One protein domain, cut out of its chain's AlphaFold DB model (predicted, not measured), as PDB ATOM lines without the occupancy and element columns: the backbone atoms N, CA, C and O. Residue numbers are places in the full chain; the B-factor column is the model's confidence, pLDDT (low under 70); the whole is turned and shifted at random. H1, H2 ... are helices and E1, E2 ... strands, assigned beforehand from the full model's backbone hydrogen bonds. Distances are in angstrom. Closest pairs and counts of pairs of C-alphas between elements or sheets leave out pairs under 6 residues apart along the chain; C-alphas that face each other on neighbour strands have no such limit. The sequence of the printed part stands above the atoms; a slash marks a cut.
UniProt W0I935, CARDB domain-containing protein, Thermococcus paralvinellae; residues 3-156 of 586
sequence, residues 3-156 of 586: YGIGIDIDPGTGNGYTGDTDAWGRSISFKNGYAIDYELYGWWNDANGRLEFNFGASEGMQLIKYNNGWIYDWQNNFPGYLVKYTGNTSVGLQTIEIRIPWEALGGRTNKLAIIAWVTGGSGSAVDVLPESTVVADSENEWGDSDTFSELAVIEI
ATOM      1  N   TYR A   3      13.768  33.209  43.736       95.31
ATOM      2  CA  TYR A   3      12.806  34.196  44.210       95.31
ATOM      3  C   TYR A   3      11.405  33.652  43.953       95.31
ATOM      4  O   TYR A   3      11.089  33.279  42.817       95.31
ATOM      5  N   GLY A   4      10.596  33.590  45.005       95.12
ATOM      6  CA  GLY A   4       9.216  33.128  44.961       95.12
ATOM      7  C   GLY A   4       8.243  34.229  45.368       95.12
ATOM      8  O   GLY A   4       8.581  35.076  46.193       95.12
ATOM      9  N   ILE A   5       7.048  34.249  44.777       97.06
ATOM     10  CA  ILE A   5       5.935  35.093  45.234       97.06
ATOM     11  C   ILE A   5       4.659  34.258  45.255       97.06
ATOM     12  O   ILE A   5       4.227  33.765  44.217       97.06
ATOM     13  N   GLY A   6       4.040  34.133  46.419       96.56
ATOM     14  CA  GLY A   6       2.764  33.458  46.617       96.56
ATOM     15  C   GLY A   6       1.627  34.465  46.554       96.56
ATOM     16  O   GLY A   6       1.709  35.523  47.177       96.56
ATOM     17  N   ILE A   7       0.582  34.142  45.796       97.12
ATOM     18  CA  ILE A   7      -0.639  34.940  45.682       97.12
ATOM     19  C   ILE A   7      -1.824  34.045  46.040       97.12
ATOM     20  O   ILE A   7      -2.054  33.020  45.399       97.12
ATOM     21  N   ASP A   8      -2.577  34.474  47.041       96.06
ATOM     22  CA  ASP A   8      -3.856  33.911  47.473       96.06
ATOM     23  C   ASP A   8      -4.946  34.928  47.088       96.06
ATOM     24  O   ASP A   8      -4.901  36.091  47.510       96.06
ATOM     25  N   ILE A   9      -5.856  34.546  46.188       94.50
ATOM     26  CA  ILE A   9      -6.867  35.464  45.629       94.50
ATOM     27  C   ILE A   9      -8.162  35.498  46.450       94.50
ATOM     28  O   ILE A   9      -9.018  36.357  46.200       94.50
ATOM     29  N   ASP A  10      -8.304  34.610  47.432       91.88
ATOM     30  CA  ASP A  10      -9.432  34.533  48.352       91.88
ATOM     31  C   ASP A  10      -8.985  34.287  49.810       91.88
ATOM     32  O   ASP A  10      -9.497  33.392  50.489       91.88
ATOM     33  N   PRO A  11      -8.125  35.157  50.380       92.31
ATOM     34  CA  PRO A  11      -7.490  34.887  51.663       92.31
ATOM     35  C   PRO A  11      -8.504  34.725  52.793       92.31
ATOM     36  O   PRO A  11      -9.448  35.523  52.943       92.31
ATOM     37  N   GLY A  12      -8.277  33.702  53.619       87.31
ATOM     38  CA  GLY A  12      -9.122  33.312  54.747       87.31
ATOM     39  C   GLY A  12     -10.136  32.205  54.437       87.31
ATOM     40  O   GLY A  12     -10.795  31.735  55.365       87.31
ATOM     41  N   THR A  13     -10.281  31.773  53.179       87.56
ATOM     42  CA  THR A  13     -11.140  30.626  52.824       87.56
ATOM     43  C   THR A  13     -10.443  29.286  53.056       87.56
ATOM     44  O   THR A  13     -11.115  28.287  53.316       87.56
ATOM     45  N   GLY A  14      -9.106  29.267  52.981       83.81
ATOM     46  CA  GLY A  14      -8.305  28.044  52.951       83.81
ATOM     47  C   GLY A  14      -8.399  27.275  51.627       83.81
ATOM     48  O   GLY A  14      -7.957  26.128  51.574       83.81
ATOM     49  N   ASN A  15      -8.985  27.868  50.581       87.31
ATOM     50  CA  ASN A  15      -8.966  27.309  49.232       87.31
ATOM     51  C   ASN A  15      -7.638  27.655  48.560       87.31
ATOM     52  O   ASN A  15      -7.198  28.787  48.643       87.31
ATOM     53  N   GLY A  16      -7.007  26.681  47.907       90.44
ATOM     54  CA  GLY A  16      -5.684  26.851  47.308       90.44
ATOM     55  C   GLY A  16      -4.711  25.797  47.825       90.44
ATOM     56  O   GLY A  16      -5.115  24.720  48.272       90.44
ATOM     57  N   TYR A  17      -3.416  26.081  47.736       93.75
ATOM     58  CA  TYR A  17      -2.367  25.165  48.163       93.75
ATOM     59  C   TYR A  17      -1.937  25.395  49.621       93.75
ATOM     60  O   TYR A  17      -1.505  26.488  49.986       93.75
ATOM     61  N   THR A  18      -1.978  24.332  50.434       89.00
ATOM     62  CA  THR A  18      -1.542  24.314  51.849       89.00
ATOM     63  C   THR A  18      -0.603  23.140  52.163       89.00
ATOM     64  O   THR A  18      -0.649  22.579  53.259       89.00
ATOM     65  N   GLY A  19       0.162  22.667  51.176       89.56
ATOM     66  CA  GLY A  19       1.105  21.564  51.384       89.56
ATOM     67  C   GLY A  19       2.374  21.995  52.123       89.56
ATOM     68  O   GLY A  19       2.584  23.175  52.399       89.56
ATOM     69  N   ASP A  20       3.238  21.018  52.404       91.31
ATOM     70  CA  ASP A  20       4.471  21.214  53.184       91.31
ATOM     71  C   ASP A  20       5.637  21.803  52.359       91.31
ATOM     72  O   ASP A  20       6.726  22.014  52.894       91.31
ATOM     73  N   THR A  21       5.438  22.036  51.054       93.06
ATOM     74  CA  THR A  21       6.484  22.547  50.151       93.06
ATOM     75  C   THR A  21       6.003  23.612  49.167       93.06
ATOM     76  O   THR A  21       4.844  23.573  48.793       93.06
ATOM     77  N   ASP A  22       6.870  24.464  48.619       93.31
ATOM     78  CA  ASP A  22       6.524  25.319  47.469       93.31
ATOM     79  C   ASP A  22       6.261  24.486  46.191       93.31
ATOM     80  O   ASP A  22       6.388  23.249  46.182       93.31
ATOM     81  N   ALA A  23       5.927  25.148  45.078       92.88
ATOM     82  CA  ALA A  23       5.714  24.499  43.784       92.88
ATOM     83  C   ALA A  23       6.939  23.735  43.253       92.88
ATOM     84  O   ALA A  23       6.816  22.958  42.307       92.88
ATOM     85  N   TRP A  24       8.122  23.910  43.834       92.06
ATOM     86  CA  TRP A  24       9.368  23.264  43.424       92.06
ATOM     87  C   TRP A  24       9.914  22.283  44.469       92.06
ATOM     88  O   TRP A  24      11.014  21.758  44.291       92.06
ATOM     89  N   GLY A  25       9.144  21.983  45.519       91.25
ATOM     90  CA  GLY A  25       9.503  20.989  46.532       91.25
ATOM     91  C   GLY A  25      10.440  21.505  47.628       91.25
ATOM     92  O   GLY A  25      11.073  20.696  48.308       91.25
ATOM     93  N   ARG A  26      10.563  22.824  47.796       92.69
ATOM     94  CA  ARG A  26      11.290  23.464  48.905       92.69
ATOM     95  C   ARG A  26      10.403  23.501  50.142       92.69
ATOM     96  O   ARG A  26       9.207  23.670  49.977       92.69
ATOM     97  N   SER A  27      10.951  23.365  51.345       93.81
ATOM     98  CA  SER A  27      10.262  23.263  52.644       93.81
ATOM     99  C   SER A  27       9.559  24.561  53.091       93.81
ATOM    100  O   SER A  27       9.781  25.047  54.198       93.81
ATOM    101  N   ILE A  28       8.728  25.137  52.225       93.56
ATOM    102  CA  ILE A  28       7.990  26.386  52.409       93.56
ATOM    103  C   ILE A  28       6.499  26.056  52.352       93.56
ATOM    104  O   ILE A  28       6.027  25.440  51.402       93.56
ATOM    105  N   SER A  29       5.750  26.464  53.366       93.31
ATOM    106  CA  SER A  29       4.342  26.102  53.546       93.31
ATOM    107  C   SER A  29       3.514  27.289  54.037       93.31
ATOM    108  O   SER A  29       4.053  28.298  54.494       93.31
ATOM    109  N   PHE A  30       2.187  27.178  53.955       93.56
ATOM    110  CA  PHE A  30       1.246  28.254  54.288       93.56
ATOM    111  C   PHE A  30       0.198  27.755  55.289       93.56
ATOM    112  O   PHE A  30      -0.284  26.627  55.183       93.56
ATOM    113  N   LYS A  31      -0.144  28.577  56.290       91.94
ATOM    114  CA  LYS A  31      -1.148  28.250  57.321       91.94
ATOM    115  C   LYS A  31      -2.025  29.455  57.667       91.94
ATOM    116  O   LYS A  31      -1.901  30.522  57.081       91.94
ATOM    117  N   ASN A  32      -2.880  29.296  58.682       89.31
ATOM    118  CA  ASN A  32      -3.694  30.376  59.259       89.31
ATOM    119  C   ASN A  32      -4.726  30.977  58.281       89.31
ATOM    120  O   ASN A  32      -4.984  32.174  58.286       89.31
ATOM    121  N   GLY A  33      -5.325  30.128  57.439       85.62
ATOM    122  CA  GLY A  33      -6.342  30.541  56.466       85.62
ATOM    123  C   GLY A  33      -5.781  31.092  55.154       85.62
ATOM    124  O   GLY A  33      -6.579  31.418  54.279       85.62
ATOM    125  N   TYR A  34      -4.454  31.153  55.008       92.38
ATOM    126  CA  TYR A  34      -3.787  31.425  53.740       92.38
ATOM    127  C   TYR A  34      -3.491  30.128  52.995       92.38
ATOM    128  O   TYR A  34      -2.906  29.198  53.559       92.38
ATOM    129  N   ALA A  35      -3.889  30.088  51.732       93.62
ATOM    130  CA  ALA A  35      -3.688  28.966  50.834       93.62
ATOM    131  C   ALA A  35      -3.422  29.537  49.439       93.62
ATOM    132  O   ALA A  35      -4.302  30.123  48.828       93.62
ATOM    133  N   ILE A  36      -2.190  29.431  48.937       95.06
ATOM    134  CA  ILE A  36      -1.835  30.149  47.705       95.06
ATOM    135  C   ILE A  36      -2.474  29.490  46.476       95.06
ATOM    136  O   ILE A  36      -2.368  28.279  46.268       95.06
ATOM    137  N   ASP A  37      -3.115  30.286  45.630       96.50
ATOM    138  CA  ASP A  37      -3.662  29.843  44.343       96.50
ATOM    139  C   ASP A  37      -2.617  29.895  43.235       96.50
ATOM    140  O   ASP A  37      -2.678  29.150  42.251       96.50
ATOM    141  N   TYR A  38      -1.655  30.804  43.385       97.12
ATOM    142  CA  TYR A  38      -0.617  31.049  42.405       97.12
ATOM    143  C   TYR A  38       0.743  31.209  43.072       97.12
ATOM    144  O   TYR A  38       0.872  31.832  44.125       97.12
ATOM    145  N   GLU A  39       1.769  30.705  42.397       96.88
ATOM    146  CA  GLU A  39       3.163  30.934  42.752       96.88
ATOM    147  C   GLU A  39       3.896  31.520  41.547       96.88
ATOM    148  O   GLU A  39       3.803  31.010  40.433       96.88
ATOM    149  N   LEU A  40       4.634  32.603  41.751       96.75
ATOM    150  CA  LEU A  40       5.594  33.108  40.784       96.75
ATOM    151  C   LEU A  40       6.979  32.627  41.169       96.75
ATOM    152  O   LEU A  40       7.377  32.777  42.318       96.75
ATOM    153  N   TYR A  41       7.742  32.144  40.197       95.50
ATOM    154  CA  TYR A  41       9.093  31.650  40.431       95.50
ATOM    155  C   TYR A  41      10.100  32.204  39.425       95.50
ATOM    156  O   TYR A  41       9.858  32.177  38.217       95.50
ATOM    157  N   GLY A  42      11.263  32.638  39.911       95.00
ATOM    158  CA  GLY A  42      12.419  32.979  39.083       95.00
ATOM    159  C   GLY A  42      13.741  32.616  39.755       95.00
ATOM    160  O   GLY A  42      13.925  32.810  40.952       95.00
ATOM    161  N   TRP A  43      14.687  32.110  38.971       95.31
ATOM    162  CA  TRP A  43      16.047  31.792  39.388       95.31
ATOM    163  C   TRP A  43      17.022  32.850  38.882       95.31
ATOM    164  O   TRP A  43      17.158  33.070  37.681       95.31
ATOM    165  N   TRP A  44      17.744  33.496  39.786       95.69
ATOM    166  CA  TRP A  44      18.813  34.410  39.416       95.69
ATOM    167  C   TRP A  44      20.071  33.644  39.012       95.69
ATOM    168  O   TRP A  44      20.653  32.904  39.813       95.69
ATOM    169  N   ASN A  45      20.477  33.825  37.757       94.25
ATOM    170  CA  ASN A  45      21.682  33.247  37.189       94.25
ATOM    171  C   ASN A  45      22.862  34.210  37.372       94.25
ATOM    172  O   ASN A  45      23.024  35.162  36.606       94.25
ATOM    173  N   ASP A  46      23.711  33.925  38.359       89.38
ATOM    174  CA  ASP A  46      24.864  34.760  38.716       89.38
ATOM    175  C   ASP A  46      25.901  34.893  37.594       89.38
ATOM    176  O   ASP A  46      26.594  35.904  37.514       89.38
ATOM    177  N   ALA A  47      26.003  33.903  36.699       90.88
ATOM    178  CA  ALA A  47      26.961  33.939  35.596       90.88
ATOM    179  C   ALA A  47      26.536  34.917  34.492       90.88
ATOM    180  O   ALA A  47      27.381  35.557  33.867       90.88
ATOM    181  N   ASN A  48      25.227  35.037  34.269       89.69
ATOM    182  CA  ASN A  48      24.659  35.849  33.195       89.69
ATOM    183  C   ASN A  48      24.034  37.159  33.702       89.69
ATOM    184  O   ASN A  48      23.697  38.020  32.893       89.69
ATOM    185  N   GLY A  49      23.870  37.313  35.020       93.00
ATOM    186  CA  GLY A  49      23.264  38.488  35.643       93.00
ATOM    187  C   GLY A  49      21.808  38.691  35.229       93.00
ATOM    188  O   GLY A  49      21.397  39.831  35.020       93.00
ATOM    189  N   ARG A  50      21.056  37.597  35.054       94.44
ATOM    190  CA  ARG A  50      19.660  37.624  34.602       94.44
ATOM    191  C   ARG A  50      18.769  36.678  35.392       94.44
ATOM    192  O   ARG A  50      19.226  35.647  35.887       94.44
ATOM    193  N   LEU A  51      17.491  37.035  35.468       95.50
ATOM    194  CA  LEU A  51      16.442  36.224  36.076       95.50
ATOM    195  C   LEU A  51      15.905  35.233  35.038       95.50
ATOM    196  O   LEU A  51      15.522  35.634  33.940       95.50
ATOM    197  N   GLU A  52      15.894  33.947  35.363       95.12
ATOM    198  CA  GLU A  52      15.557  32.859  34.446       95.12
ATOM    199  C   GLU A  52      14.550  31.879  35.064       95.12
ATOM    200  O   GLU A  52      14.508  31.674  36.271       95.12
ATOM    201  N   PHE A  53      13.783  31.188  34.228       93.19
ATOM    202  CA  PHE A  53      12.958  30.047  34.624       93.19
ATOM    203  C   PHE A  53      13.056  28.931  33.573       93.19
ATOM    204  O   PHE A  53      13.767  29.068  32.571       93.19
ATOM    205  N   ASN A  54      12.381  27.799  33.813       89.19
ATOM    206  CA  ASN A  54      12.431  26.619  32.939       89.19
ATOM    207  C   ASN A  54      13.879  26.161  32.661       89.19
ATOM    208  O   ASN A  54      14.320  26.076  31.515       89.19
ATOM    209  N   PHE A  55      14.647  25.948  33.735       87.56
ATOM    210  CA  PHE A  55      16.048  25.508  33.679       87.56
ATOM    211  C   PHE A  55      16.961  26.399  32.809       87.56
ATOM    212  O   PHE A  55      17.877  25.906  32.153       87.56
ATOM    213  N   GLY A  56      16.706  27.712  32.781       87.31
ATOM    214  CA  GLY A  56      17.506  28.684  32.025       87.31
ATOM    215  C   GLY A  56      17.032  28.932  30.590       87.31
ATOM    216  O   GLY A  56      17.617  29.757  29.883       87.31
ATOM    217  N   ALA A  57      15.974  28.245  30.140       91.00
ATOM    218  CA  ALA A  57      15.451  28.371  28.779       91.00
ATOM    219  C   ALA A  57      14.632  29.651  28.549       91.00
ATOM    220  O   ALA A  57      14.368  30.020  27.404       91.00
ATOM    221  N   SER A  58      14.180  30.318  29.610       93.12
ATOM    222  CA  SER A  58      13.333  31.507  29.513       93.12
ATOM    223  C   SER A  58      13.742  32.556  30.537       93.12
ATOM    224  O   SER A  58      14.226  32.222  31.612       93.12
ATOM    225  N   GLU A  59      13.568  33.826  30.183       94.31
ATOM    226  CA  GLU A  59      13.953  34.973  31.006       94.31
ATOM    227  C   GLU A  59      12.727  35.562  31.725       94.31
ATOM    228  O   GLU A  59      11.662  35.697  31.121       94.31
ATOM    229  N   GLY A  60      12.874  35.924  33.003       94.06
ATOM    230  CA  GLY A  60      11.817  36.471  33.861       94.06
ATOM    231  C   GLY A  60      11.355  35.499  34.950       94.06
ATOM    232  O   GLY A  60      12.128  34.657  35.406       94.06
ATOM    233  N   MET A  61      10.091  35.625  35.367       95.19
ATOM    234  CA  MET A  61       9.443  34.719  36.322       95.19
ATOM    235  C   MET A  61       8.286  33.963  35.673       95.19
ATOM    236  O   MET A  61       7.543  34.511  34.853       95.19
ATOM    237  N   GLN A  62       8.106  32.719  36.088       95.12
ATOM    238  CA  GLN A  62       7.012  31.845  35.701       95.12
ATOM    239  C   GLN A  62       5.833  32.034  36.656       95.12
ATOM    240  O   GLN A  62       6.029  31.866  37.851       95.12
ATOM    241  N   LEU A  63       4.636  32.358  36.150       97.06
ATOM    242  CA  LEU A  63       3.393  32.297  36.932       97.06
ATOM    243  C   LEU A  63       2.849  30.870  36.861       97.06
ATOM    244  O   LEU A  63       2.510  30.394  35.780       97.06
ATOM    245  N   ILE A  64       2.760  30.224  38.014       96.94
ATOM    246  CA  ILE A  64       2.335  28.842  38.216       96.94
ATOM    247  C   ILE A  64       0.975  28.887  38.902       96.94
ATOM    248  O   ILE A  64       0.791  29.623  39.869       96.94
ATOM    249  N   LYS A  65       0.015  28.105  38.410       97.12
ATOM    250  CA  LYS A  65      -1.308  27.984  39.034       97.12
ATOM    251  C   LYS A  65      -1.417  26.681  39.810       97.12
ATOM    252  O   LYS A  65      -1.069  25.628  39.277       97.12
ATOM    253  N   TYR A  66      -1.982  26.733  41.009       96.00
ATOM    254  CA  TYR A  66      -2.452  25.550  41.709       96.00
ATOM    255  C   TYR A  66      -3.905  25.233  41.336       96.00
ATOM    256  O   TYR A  66      -4.790  26.086  41.370       96.00
ATOM    257  N   ASN A  67      -4.167  23.986  40.950       92.31
ATOM    258  CA  ASN A  67      -5.514  23.454  40.764       92.31
ATOM    259  C   ASN A  67      -5.489  21.928  40.926       92.31
ATOM    260  O   ASN A  67      -5.344  21.201  39.943       92.31
ATOM    261  N   ASN A  68      -5.578  21.446  42.171       90.00
ATOM    262  CA  ASN A  68      -5.372  20.030  42.521       90.00
ATOM    263  C   ASN A  68      -4.023  19.469  42.008       90.00
ATOM    264  O   ASN A  68      -3.893  18.278  41.726       90.00
ATOM    265  N   GLY A  69      -3.030  20.352  41.858       93.19
ATOM    266  CA  GLY A  69      -1.742  20.113  41.209       93.19
ATOM    267  C   GLY A  69      -1.182  21.405  40.601       93.19
ATOM    268  O   GLY A  69      -1.941  22.317  40.274       93.19
ATOM    269  N   TRP A  70       0.143  21.494  40.469       95.81
ATOM    270  CA  TRP A  70       0.824  22.674  39.930       95.81
ATOM    271  C   TRP A  70       0.853  22.672  38.396       95.81
ATOM    272  O   TRP A  70       1.271  21.699  37.768       95.81
ATOM    273  N   ILE A  71       0.431  23.783  37.794       96.50
ATOM    274  CA  ILE A  71       0.432  24.030  36.349       96.50
ATOM    275  C   ILE A  71       1.527  25.055  36.052       96.50
ATOM    276  O   ILE A  71       1.332  26.258  36.239       96.50
ATOM    277  N   TYR A  72       2.688  24.575  35.609       94.62
ATOM    278  CA  TYR A  72       3.893  25.399  35.477       94.62
ATOM    279  C   TYR A  72       3.850  26.352  34.283       94.62
ATOM    280  O   TYR A  72       4.408  27.433  34.353       94.62
ATOM    281  N   ASP A  73       3.198  26.005  33.182       91.12
ATOM    282  CA  ASP A  73       3.152  26.818  31.961       91.12
ATOM    283  C   ASP A  73       1.948  27.779  31.893       91.12
ATOM    284  O   ASP A  73       1.618  28.289  30.818       91.12
ATOM    285  N   TRP A  74       1.297  28.057  33.033       94.75
ATOM    286  CA  TRP A  74       0.048  28.825  33.108       94.75
ATOM    287  C   TRP A  74       0.143  30.214  32.464       94.75
ATOM    288  O   TRP A  74      -0.775  30.628  31.750       94.75
ATOM    289  N   GLN A  75       1.270  30.904  32.647       93.50
ATOM    290  CA  GLN A  75       1.535  32.230  32.088       93.50
ATOM    291  C   GLN A  75       1.442  32.290  30.558       93.50
ATOM    292  O   GLN A  75       1.093  33.335  30.011       93.50
ATOM    293  N   ASN A  76       1.727  31.184  29.858       92.38
ATOM    294  CA  ASN A  76       1.772  31.155  28.392       92.38
ATOM    295  C   ASN A  76       0.399  31.404  27.751       92.38
ATOM    296  O   ASN A  76       0.322  31.750  26.573       92.38
ATOM    297  N   ASN A  77      -0.681  31.269  28.525       92.94
ATOM    298  CA  ASN A  77      -2.044  31.526  28.069       92.94
ATOM    299  C   ASN A  77      -2.403  33.022  28.043       92.94
ATOM    300  O   ASN A  77      -3.449  33.384  27.506       92.94
ATOM    301  N   PHE A  78      -1.558  33.897  28.604       94.94
ATOM    302  CA  PHE A  78      -1.899  35.298  28.857       94.94
ATOM    303  C   PHE A  78      -0.856  36.249  28.257       94.94
ATOM    304  O   PHE A  78       0.116  36.598  28.926       94.94
ATOM    305  N   PRO A  79      -1.057  36.764  27.027       89.88
ATOM    306  CA  PRO A  79      -0.103  37.681  26.390       89.88
ATOM    307  C   PRO A  79       0.070  39.008  27.154       89.88
ATOM    308  O   PRO A  79       1.037  39.737  26.933       89.88
ATOM    309  N   GLY A  80      -0.862  39.341  28.054       89.56
ATOM    310  CA  GLY A  80      -0.763  40.490  28.952       89.56
ATOM    311  C   GLY A  80       0.238  40.311  30.101       89.56
ATOM    312  O   GLY A  80       0.663  41.322  30.671       89.56
ATOM    313  N   TYR A  81       0.635  39.075  30.422       95.94
ATOM    314  CA  TYR A  81       1.602  38.783  31.477       95.94
ATOM    315  C   TYR A  81       2.999  39.284  31.094       95.94
ATOM    316  O   TYR A  81       3.491  39.018  29.998       95.94
ATOM    317  N   LEU A  82       3.636  40.048  31.981       95.69
ATOM    318  CA  LEU A  82       4.953  40.629  31.729       95.69
ATOM    319  C   LEU A  82       5.756  40.720  33.022       95.69
ATOM    320  O   LEU A  82       5.233  41.151  34.045       95.69
ATOM    321  N   VAL A  83       7.044  40.397  32.937       96.06
ATOM    322  CA  VAL A  83       8.014  40.590  34.018       96.06
ATOM    323  C   VAL A  83       9.154  41.462  33.504       96.06
ATOM    324  O   VAL A  83       9.679  41.237  32.408       96.06
ATOM    325  N   LYS A  84       9.538  42.464  34.290       96.75
ATOM    326  CA  LYS A  84      10.751  43.264  34.115       96.75
ATOM    327  C   LYS A  84      11.540  43.244  35.409       96.75
ATOM    328  O   LYS A  84      10.970  43.101  36.481       96.75
ATOM    329  N   TYR A  85      12.855  43.347  35.305       95.75
ATOM    330  CA  TYR A  85      13.722  43.339  36.471       95.75
ATOM    331  C   TYR A  85      14.995  44.139  36.196       95.75
ATOM    332  O   TYR A  85      15.334  44.411  35.040       95.75
ATOM    333  N   THR A  86      15.695  44.513  37.262       96.38
ATOM    334  CA  THR A  86      17.029  45.125  37.196       96.38
ATOM    335  C   THR A  86      18.021  44.322  38.031       96.38
ATOM    336  O   THR A  86      17.633  43.612  38.956       96.38
ATOM    337  N   GLY A  87      19.306  44.413  37.694       93.31
ATOM    338  CA  GLY A  87      20.378  43.677  38.360       93.31
ATOM    339  C   GLY A  87      21.523  43.354  37.405       93.31
ATOM    340  O   GLY A  87      21.446  43.658  36.214       93.31
ATOM    341  N   ASN A  88      22.603  42.776  37.926       93.88
ATOM    342  CA  ASN A  88      23.715  42.244  37.129       93.88
ATOM    343  C   ASN A  88      24.581  41.289  37.969       93.88
ATOM    344  O   ASN A  88      24.327  41.081  39.154       93.88
ATOM    345  N   THR A  89      25.627  40.730  37.364       94.38
ATOM    346  CA  THR A  89      26.538  39.762  38.001       94.38
ATOM    347  C   THR A  89      27.263  40.290  39.247       94.38
ATOM    348  O   THR A  89      27.716  39.491  40.059       94.38
ATOM    349  N   SER A  90      27.370  41.610  39.429       93.69
ATOM    350  CA  SER A  90      28.058  42.224  40.573       93.69
ATOM    351  C   SER A  90      27.137  42.526  41.754       93.69
ATOM    352  O   SER A  90      27.610  42.571  42.885       93.69
ATOM    353  N   VAL A  91      25.850  42.793  41.504       92.38
ATOM    354  CA  VAL A  91      24.896  43.252  42.537       92.38
ATOM    355  C   VAL A  91      23.722  42.298  42.755       92.38
ATOM    356  O   VAL A  91      22.890  42.545  43.621       92.38
ATOM    357  N   GLY A  92      23.628  41.222  41.974       93.25
ATOM    358  CA  GLY A  92      22.469  40.338  41.990       93.25
ATOM    359  C   GLY A  92      21.210  41.013  41.439       93.25
ATOM    360  O   GLY A  92      21.281  42.038  40.753       93.25
ATOM    361  N   LEU A  93      20.053  40.425  41.736       94.19
ATOM    362  CA  LEU A  93      18.746  41.008  41.445       94.19
ATOM    363  C   LEU A  93      18.499  42.240  42.334       94.19
ATOM    364  O   LEU A  93      18.772  42.194  43.529       94.19
ATOM    365  N   GLN A  94      17.964  43.321  41.762       95.12
ATOM    366  CA  GLN A  94      17.692  44.578  42.478       95.12
ATOM    367  C   GLN A  94      16.202  44.924  42.527       95.12
ATOM    368  O   GLN A  94      15.674  45.224  43.593       95.12
ATOM    369  N   THR A  95      15.502  44.877  41.392       94.44
ATOM    370  CA  THR A  95      14.053  45.142  41.336       94.44
ATOM    371  C   THR A  95      13.352  44.120  40.460       94.44
ATOM    372  O   THR A  95      13.947  43.631  39.500       94.44
ATOM    373  N   ILE A  96      12.086  43.831  40.764       94.75
ATOM    374  CA  ILE A  96      11.169  43.099  39.886       94.75
ATOM    375  C   ILE A  96       9.873  43.910  39.769       94.75
ATOM    376  O   ILE A  96       9.314  44.347  40.770       94.75
ATOM    377  N   GLU A  97       9.378  44.069  38.545       95.88
ATOM    378  CA  GLU A  97       8.052  44.589  38.223       95.88
ATOM    379  C   GLU A  97       7.269  43.522  37.455       95.88
ATOM    380  O   GLU A  97       7.735  43.001  36.437       95.88
ATOM    381  N   ILE A  98       6.064  43.204  37.931       95.50
ATOM    382  CA  ILE A  98       5.218  42.152  37.359       95.50
ATOM    383  C   ILE A  98       3.867  42.751  36.985       95.50
ATOM    384  O   ILE A  98       3.195  43.374  37.804       95.50
ATOM    385  N   ARG A  99       3.443  42.522  35.742       96.00
ATOM    386  CA  ARG A  99       2.084  42.795  35.281       96.00
ATOM    387  C   ARG A  99       1.357  41.473  35.096       96.00
ATOM    388  O   ARG A  99       1.719  40.695  34.216       96.00
ATOM    389  N   ILE A 100       0.302  41.262  35.877       95.31
ATOM    390  CA  ILE A 100      -0.575  40.092  35.779       95.31
ATOM    391  C   ILE A 100      -1.960  40.575  35.335       95.31
ATOM    392  O   ILE A 100      -2.547  41.418  36.014       95.31
ATOM    393  N   PRO A 101      -2.497  40.114  34.192       93.69
ATOM    394  CA  PRO A 101      -3.857  40.461  33.803       93.69
ATOM    395  C   PRO A 101      -4.863  39.718  34.699       93.69
ATOM    396  O   PRO A 101      -4.655  38.553  35.024       93.69
ATOM    397  N   TRP A 102      -5.971  40.364  35.082       91.44
ATOM    398  CA  TRP A 102      -6.963  39.783  36.007       91.44
ATOM    399  C   TRP A 102      -7.530  38.437  35.543       91.44
ATOM    400  O   TRP A 102      -7.788  37.561  36.359       91.44
ATOM    401  N   GLU A 103      -7.674  38.238  34.236       92.44
ATOM    402  CA  GLU A 103      -8.084  36.958  33.643       92.44
ATOM    403  C   GLU A 103      -7.115  35.799  33.957       92.44
ATOM    404  O   GLU A 103      -7.560  34.660  34.094       92.44
ATOM    405  N   ALA A 104      -5.820  36.076  34.166       93.56
ATOM    406  CA  ALA A 104      -4.845  35.071  34.599       93.56
ATOM    407  C   ALA A 104      -5.064  34.623  36.052       93.56
ATOM    408  O   ALA A 104      -4.745  33.483  36.398       93.56
ATOM    409  N   LEU A 105      -5.658  35.498  36.866       93.50
ATOM    410  CA  LEU A 105      -6.035  35.255  38.260       93.50
ATOM    411  C   LEU A 105      -7.503  34.809  38.409       93.50
ATOM    412  O   LEU A 105      -8.056  34.848  39.497       93.50
ATOM    413  N   GLY A 106      -8.165  34.402  37.318       88.19
ATOM    414  CA  GLY A 106      -9.559  33.939  37.357       88.19
ATOM    415  C   GLY A 106     -10.612  35.053  37.434       88.19
ATOM    416  O   GLY A 106     -11.802  34.755  37.502       88.19
ATOM    417  N   GLY A 107     -10.202  36.321  37.362       87.81
ATOM    418  CA  GLY A 107     -11.068  37.495  37.453       87.81
ATOM    419  C   GLY A 107     -10.537  38.529  38.446       87.81
ATOM    420  O   GLY A 107      -9.553  38.302  39.146       87.81
ATOM    421  N   ARG A 108     -11.180  39.700  38.500       85.31
ATOM    422  CA  ARG A 108     -10.860  40.714  39.513       85.31
ATOM    423  C   ARG A 108     -11.479  40.311  40.848       85.31
ATOM    424  O   ARG A 108     -12.688  40.113  40.917       85.31
ATOM    425  N   THR A 109     -10.660  40.263  41.890       87.12
ATOM    426  CA  THR A 109     -11.093  40.080  43.282       87.12
ATOM    427  C   THR A 109     -11.176  41.432  44.006       87.12
ATOM    428  O   THR A 109     -10.614  42.429  43.540       87.12
ATOM    429  N   ASN A 110     -11.917  41.487  45.113       84.56
ATOM    430  CA  ASN A 110     -11.994  42.649  46.004       84.56
ATOM    431  C   ASN A 110     -10.905  42.636  47.086       84.56
ATOM    432  O   ASN A 110     -10.695  43.660  47.725       84.56
ATOM    433  N   LYS A 111     -10.197  41.517  47.266       89.62
ATOM    434  CA  LYS A 111      -9.046  41.392  48.165       89.62
ATOM    435  C   LYS A 111      -8.107  40.281  47.693       89.62
ATOM    436  O   LYS A 111      -8.573  39.298  47.132       89.62
ATOM    437  N   LEU A 112      -6.808  40.408  47.932       94.00
ATOM    438  CA  LEU A 112      -5.842  39.315  47.751       94.00
ATOM    439  C   LEU A 112      -4.778  39.366  48.843       94.00
ATOM    440  O   LEU A 112      -4.573  40.420  49.441       94.00
ATOM    441  N   ALA A 113      -4.097  38.256  49.094       95.69
ATOM    442  CA  ALA A 113      -2.937  38.208  49.968       95.69
ATOM    443  C   ALA A 113      -1.684  37.823  49.177       95.69
ATOM    444  O   ALA A 113      -1.733  36.975  48.287       95.69
ATOM    445  N   ILE A 114      -0.564  38.476  49.483       96.31
ATOM    446  CA  ILE A 114       0.701  38.284  48.771       96.31
ATOM    447  C   ILE A 114       1.876  38.164  49.740       96.31
ATOM    448  O   ILE A 114       1.914  38.824  50.780       96.31
ATOM    449  N   ILE A 115       2.846  37.332  49.379       96.12
ATOM    450  CA  ILE A 115       4.126  37.194  50.079       96.12
ATOM    451  C   ILE A 115       5.222  36.884  49.076       96.12
ATOM    452  O   ILE A 115       5.001  36.132  48.132       96.12
ATOM    453  N   ALA A 116       6.390  37.477  49.265       95.69
ATOM    454  CA  ALA A 116       7.580  37.234  48.469       95.69
ATOM    455  C   ALA A 116       8.656  36.614  49.355       95.69
ATOM    456  O   ALA A 116       8.808  37.033  50.495       95.69
ATOM    457  N   TRP A 117       9.416  35.656  48.840       94.31
ATOM    458  CA  TRP A 117      10.510  35.023  49.571       94.31
ATOM    459  C   TRP A 117      11.727  34.782  48.682       94.31
ATOM    460  O   TRP A 117      11.642  34.718  47.451       94.31
ATOM    461  N   VAL A 118      12.874  34.618  49.329       93.62
ATOM    462  CA  VAL A 118      14.151  34.261  48.714       93.62
ATOM    463  C   VAL A 118      14.560  32.884  49.231       93.62
ATOM    464  O   VAL A 118      14.395  32.601  50.408       93.62
ATOM    465  N   THR A 119      15.060  31.997  48.371       92.00
ATOM    466  CA  THR A 119      15.356  30.597  48.734       92.00
ATOM    467  C   THR A 119      16.464  29.989  47.856       92.00
ATOM    468  O   THR A 119      16.906  30.582  46.864       92.00
ATOM    469  N   GLY A 120      16.976  28.815  48.232       88.06
ATOM    470  CA  GLY A 120      18.004  28.068  47.501       88.06
ATOM    471  C   GLY A 120      17.455  27.147  46.405       88.06
ATOM    472  O   GLY A 120      16.307  27.240  45.978       88.06
ATOM    473  N   GLY A 121      18.287  26.222  45.913       82.88
ATOM    474  CA  GLY A 121      17.840  25.152  44.999       82.88
ATOM    475  C   GLY A 121      16.995  24.068  45.682       82.88
ATOM    476  O   GLY A 121      16.300  23.319  45.006       82.88
ATOM    477  N   SER A 122      17.057  24.014  47.007       85.25
ATOM    478  CA  SER A 122      16.346  23.130  47.932       85.25
ATOM    479  C   SER A 122      16.323  23.816  49.304       85.25
ATOM    480  O   SER A 122      17.069  24.783  49.484       85.25
ATOM    481  N   GLY A 123      15.561  23.294  50.268       88.19
ATOM    482  CA  GLY A 123      15.525  23.842  51.631       88.19
ATOM    483  C   GLY A 123      14.372  24.813  51.860       88.19
ATOM    484  O   GLY A 123      13.336  24.656  51.230       88.19
ATOM    485  N   SER A 124      14.554  25.776  52.748       90.75
ATOM    486  CA  SER A 124      13.575  26.761  53.242       90.75
ATOM    487  C   SER A 124      13.792  28.152  52.627       90.75
ATOM    488  O   SER A 124      14.627  28.327  51.727       90.75
ATOM    489  N   ALA A 125      12.982  29.137  53.016       92.00
ATOM    490  CA  ALA A 125      13.241  30.530  52.689       92.00
ATOM    491  C   ALA A 125      14.393  31.068  53.554       92.00
ATOM    492  O   ALA A 125      14.695  30.538  54.607       92.00
ATOM    493  N   VAL A 126      15.069  32.105  53.069       91.44
ATOM    494  CA  VAL A 126      16.169  32.786  53.781       91.44
ATOM    495  C   VAL A 126      15.924  34.286  53.937       91.44
ATOM    496  O   VAL A 126      16.689  34.977  54.598       91.44
ATOM    497  N   ASP A 127      14.889  34.798  53.269       92.38
ATOM    498  CA  ASP A 127      14.345  36.142  53.456       92.38
ATOM    499  C   ASP A 127      12.887  36.169  52.964       92.38
ATOM    500  O   ASP A 127      12.519  35.388  52.074       92.38
ATOM    501  N   VAL A 128      12.054  37.053  53.518       93.44
ATOM    502  CA  VAL A 128      10.618  37.128  53.214       93.44
ATOM    503  C   VAL A 128      10.029  38.529  53.414       93.44
ATOM    504  O   VAL A 128      10.395  39.263  54.327       93.44
ATOM    505  N   LEU A 129       9.069  38.895  52.558       93.12
ATOM    506  CA  LEU A 129       8.258  40.107  52.658       93.12
ATOM    507  C   LEU A 129       6.760  39.781  52.498       93.12
ATOM    508  O   LEU A 129       6.385  39.226  51.465       93.12
ATOM    509  N   PRO A 130       5.877  40.179  53.436       92.81
ATOM    510  CA  PRO A 130       6.184  40.910  54.671       92.81
ATOM    511  C   PRO A 130       7.088  40.107  55.622       92.81
ATOM    512  O   PRO A 130       7.125  38.882  55.551       92.81
ATOM    513  N   GLU A 131       7.847  40.820  56.461       89.81
ATOM    514  CA  GLU A 131       8.809  40.225  57.398       89.81
ATOM    515  C   GLU A 131       8.114  39.198  58.302       89.81
ATOM    516  O   GLU A 131       7.049  39.468  58.862       89.81
ATOM    517  N   SER A 132       8.725  38.024  58.454       88.00
ATOM    518  CA  SER A 132       8.213  36.944  59.293       88.00
ATOM    519  C   SER A 132       9.326  36.378  60.156       88.00
ATOM    520  O   SER A 132      10.412  36.073  59.671       88.00
ATOM    521  N   THR A 133       9.038  36.161  61.438       86.38
ATOM    522  CA  THR A 133      10.015  35.637  62.405       86.38
ATOM    523  C   THR A 133      10.411  34.184  62.157       86.38
ATOM    524  O   THR A 133      11.281  33.684  62.861       86.38
ATOM    525  N   VAL A 134       9.729  33.479  61.244       86.06
ATOM    526  CA  VAL A 134      10.086  32.094  60.896       86.06
ATOM    527  C   VAL A 134      11.377  32.033  60.079       86.06
ATOM    528  O   VAL A 134      12.095  31.065  60.239       86.06
ATOM    529  N   VAL A 135      11.702  33.109  59.345       86.00
ATOM    530  CA  VAL A 135      12.891  33.233  58.477       86.00
ATOM    531  C   VAL A 135      14.005  34.042  59.171       86.00
ATOM    532  O   VAL A 135      14.661  34.906  58.586       86.00
ATOM    533  N   ALA A 136      14.104  33.913  60.496       79.94
ATOM    534  CA  ALA A 136      15.060  34.674  61.294       79.94
ATOM    535  C   ALA A 136      16.412  33.951  61.334       79.94
ATOM    536  O   ALA A 136      16.478  32.839  61.849       79.94
ATOM    537  N   ASP A 137      17.478  34.632  60.888       74.62
ATOM    538  CA  ASP A 137      18.837  34.084  60.719       74.62
ATOM    539  C   ASP A 137      19.258  33.103  61.832       74.62
ATOM    540  O   ASP A 137      19.422  33.467  63.005       74.62
ATOM    541  N   SER A 138      19.434  31.842  61.436       77.44
ATOM    542  CA  SER A 138      19.749  30.714  62.306       77.44
ATOM    543  C   SER A 138      20.873  29.838  61.725       77.44
ATOM    544  O   SER A 138      21.172  29.863  60.532       77.44
ATOM    545  N   GLU A 139      21.506  28.995  62.556       76.00
ATOM    546  CA  GLU A 139      22.591  28.098  62.101       76.00
ATOM    547  C   GLU A 139      22.147  27.077  61.024       76.00
ATOM    548  O   GLU A 139      23.005  26.466  60.384       76.00
ATOM    549  N   ASN A 140      20.835  26.881  60.809       79.88
ATOM    550  CA  ASN A 140      20.273  25.917  59.855       79.88
ATOM    551  C   ASN A 140      19.204  26.519  58.917       79.88
ATOM    552  O   ASN A 140      18.349  25.786  58.428       79.88
ATOM    553  N   GLU A 141      19.291  27.814  58.608       79.62
ATOM    554  CA  GLU A 141      18.294  28.546  57.798       79.62
ATOM    555  C   GLU A 141      18.043  27.963  56.396       79.62
ATOM    556  O   GLU A 141      16.996  28.134  55.797       79.62
ATOM    557  N   TRP A 142      19.019  27.259  55.822       80.44
ATOM    558  CA  TRP A 142      18.875  26.664  54.487       80.44
ATOM    559  C   TRP A 142      18.265  25.261  54.506       80.44
ATOM    560  O   TRP A 142      18.051  24.674  53.444       80.44
ATOM    561  N   GLY A 143      18.103  24.656  55.682       80.44
ATOM    562  CA  GLY A 143      17.781  23.238  55.836       80.44
ATOM    563  C   GLY A 143      16.611  22.961  56.770       80.44
ATOM    564  O   GLY A 143      16.345  21.791  57.055       80.44
ATOM    565  N   ASP A 144      15.959  23.995  57.288       85.31
ATOM    566  CA  ASP A 144      14.758  23.888  58.100       85.31
ATOM    567  C   ASP A 144      13.485  23.959  57.235       85.31
ATOM    568  O   ASP A 144      13.466  23.512  56.082       85.31
ATOM    569  N   SER A 145      12.370  24.363  57.840       88.75
ATOM    570  CA  SER A 145      11.080  24.449  57.170       88.75
ATOM    571  C   SER A 145      10.321  25.664  57.666       88.75
ATOM    572  O   SER A 145      10.052  25.792  58.861       88.75
ATOM    573  N   ASP A 146       9.911  26.493  56.714       91.56
ATOM    574  CA  ASP A 146       9.155  27.702  56.976       91.56
ATOM    575  C   ASP A 146       7.676  27.478  56.738       91.56
ATOM    576  O   ASP A 146       7.250  26.972  55.696       91.56
ATOM    577  N   THR A 147       6.866  27.923  57.694       93.31
ATOM    578  CA  THR A 147       5.418  27.993  57.517       93.31
ATOM    579  C   THR A 147       4.937  29.420  57.713       93.31
ATOM    580  O   THR A 147       4.812  29.892  58.849       93.31
ATOM    581  N   PHE A 148       4.602  30.090  56.614       93.50
ATOM    582  CA  PHE A 148       4.085  31.450  56.617       93.50
ATOM    583  C   PHE A 148       2.634  31.485  57.110       93.50
ATOM    584  O   PHE A 148       1.763  30.770  56.611       93.50
ATOM    585  N   SER A 149       2.370  32.313  58.124       90.88
ATOM    586  CA  SER A 149       1.034  32.518  58.710       90.88
ATOM    587  C   SER A 149       0.478  33.926  58.547       90.88
ATOM    588  O   SER A 149      -0.637  34.175  59.004       90.88
ATOM    589  N   GLU A 150       1.249  34.828  57.942       90.00
ATOM    590  CA  GLU A 150       0.893  36.227  57.721       90.00
ATOM    591  C   GLU A 150       1.366  36.645  56.325       90.00
ATOM    592  O   GLU A 150       2.552  36.570  56.013       90.00
ATOM    593  N   LEU A 151       0.421  37.045  55.474       94.12
ATOM    594  CA  LEU A 151       0.661  37.575  54.131       94.12
ATOM    595  C   LEU A 151       0.170  39.030  54.090       94.12
ATOM    596  O   LEU A 151      -0.738  39.410  54.833       94.12
ATOM    597  N   ALA A 152       0.714  39.845  53.186       95.62
ATOM    598  CA  ALA A 152       0.230  41.206  52.987       95.62
ATOM    599  C   ALA A 152      -1.145  41.173  52.304       95.62
ATOM    600  O   ALA A 152      -1.247  40.834  51.125       95.62
ATOM    601  N   VAL A 153      -2.202  41.518  53.042       93.94
ATOM    602  CA  VAL A 153      -3.571  41.597  52.509       93.94
ATOM    603  C   VAL A 153      -3.791  42.956  51.847       93.94
ATOM    604  O   VAL A 153      -3.588  44.003  52.462       93.94
ATOM    605  N   ILE A 154      -4.220  42.933  50.588       92.12
ATOM    606  CA  ILE A 154      -4.484  44.105  49.757       92.12
ATOM    607  C   ILE A 154      -5.977  44.144  49.434       92.12
ATOM    608  O   ILE A 154      -6.478  43.274  48.722       92.12
ATOM    609  N   GLU A 155      -6.671  45.176  49.912       89.62
ATOM    610  CA  GLU A 155      -8.054  45.485  49.532       89.62
ATOM    611  C   GLU A 155      -8.080  46.207  48.174       89.62
ATOM    612  O   GLU A 155      -7.384  47.202  47.955       89.62
ATOM    613  N   ILE A 156      -8.897  45.712  47.246       84.19
ATOM    614  CA  ILE A 156      -9.034  46.227  45.883       84.19
ATOM    615  C   ILE A 156     -10.423  46.863  45.756       84.19
ATOM    616  O   ILE A 156     -11.422  46.141  45.686       84.19
TER     617      ILE A 156
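What this domain is: This is residues 3 to 156 of the 586 residues of the protein "CARDB domain-containing protein" of Thermococcus paralvinellae (UniProt W0I935). A strongly twisted sheet of seven strands, with E1 in its middle between E3 and E8, is partly covered by the hairpin E6 and E7, a two-strand layer over the part with E3 and E4; together they make a lopsided sandwich. A small pair, E2 and E10, sits near E9, and two very short helices graze the large sheet. The printed part has 154 residues, in the order E1 E2 E3 E4 E5 H1 E6 E7 H2 E8 E9 E10 E11, and is mostly strand, with under half of the residues in named elements. The large sheet is branched and its neighbour pairs are antiparallel. The whole is compact, with a radius of gyration of the C-alphas of 15.0 A and spans of 41 by 40 by 27 A.

Where its parts are: In the large sheet, E1, residues 3 to 8, begins with C-alpha 3 at (12.806, 34.196, 44.210) and is 17.0 A long. E3, residues 38 to 45, is 23.0 A long, and E8, residues 111 to 119, is 26.7 A long. Its edge strands are E4, residues 50 to 53, E5, residues 62 to 66, E9, residues 125 to 129, and E11, residues 152 to 155, which ends with C-alpha 155 at (-8.054, 45.485, 49.532). E6, residues 82 to 88, is 19.6 A long, and E7, residues 92 to 99, is 21.6 A. E2 is residues 28 to 30, E10 residues 146 to 148, H1 residues 74 to 77 and H2 residues 102 to 105.

How they stand to each other: E3 and E8 lie on opposite sides of E1, with N 5 and O 40 at 2.9 A and N 6 and O 115 at 2.8 A. On the other side of E3 from E1 are E4, N 43 to O 52 at 2.7 A, and E5, N 64 to O 39 at 2.7 A. On the other side of E8 from E1 are E9, N 118 to O 127 at 2.9 A, and E11, N 154 to O 112 at 2.8 A. E3 and E4 form a hairpin, as do E8 and E9. In the sandwich, two sheets face to face, the strands of the hairpin E6 and E7 stand at 24 degrees to those of the large sheet; N 84 and O 97 are 2.9 A apart. The closest C-alphas of E4 and E6 are those of Arg 50 and Asn 88, 6.6 A apart. E2 and E10 are parallel, N 29 to O 146 at 2.8 A. H1 only grazes the large sheet with residues 74 to 76, H2 with 104 to 105. Both helices are too short for an O i to N i+4 pair; each has one O i to N i+3 pair, within range.

The domain as a whole: The C-alphas farthest apart, of Pro 79 and Glu 139, are 43.4 A apart. The printed part has no cut. The links E1 to E2 and E9 to E10 are long. No printed residue is under 70 in pLDDT.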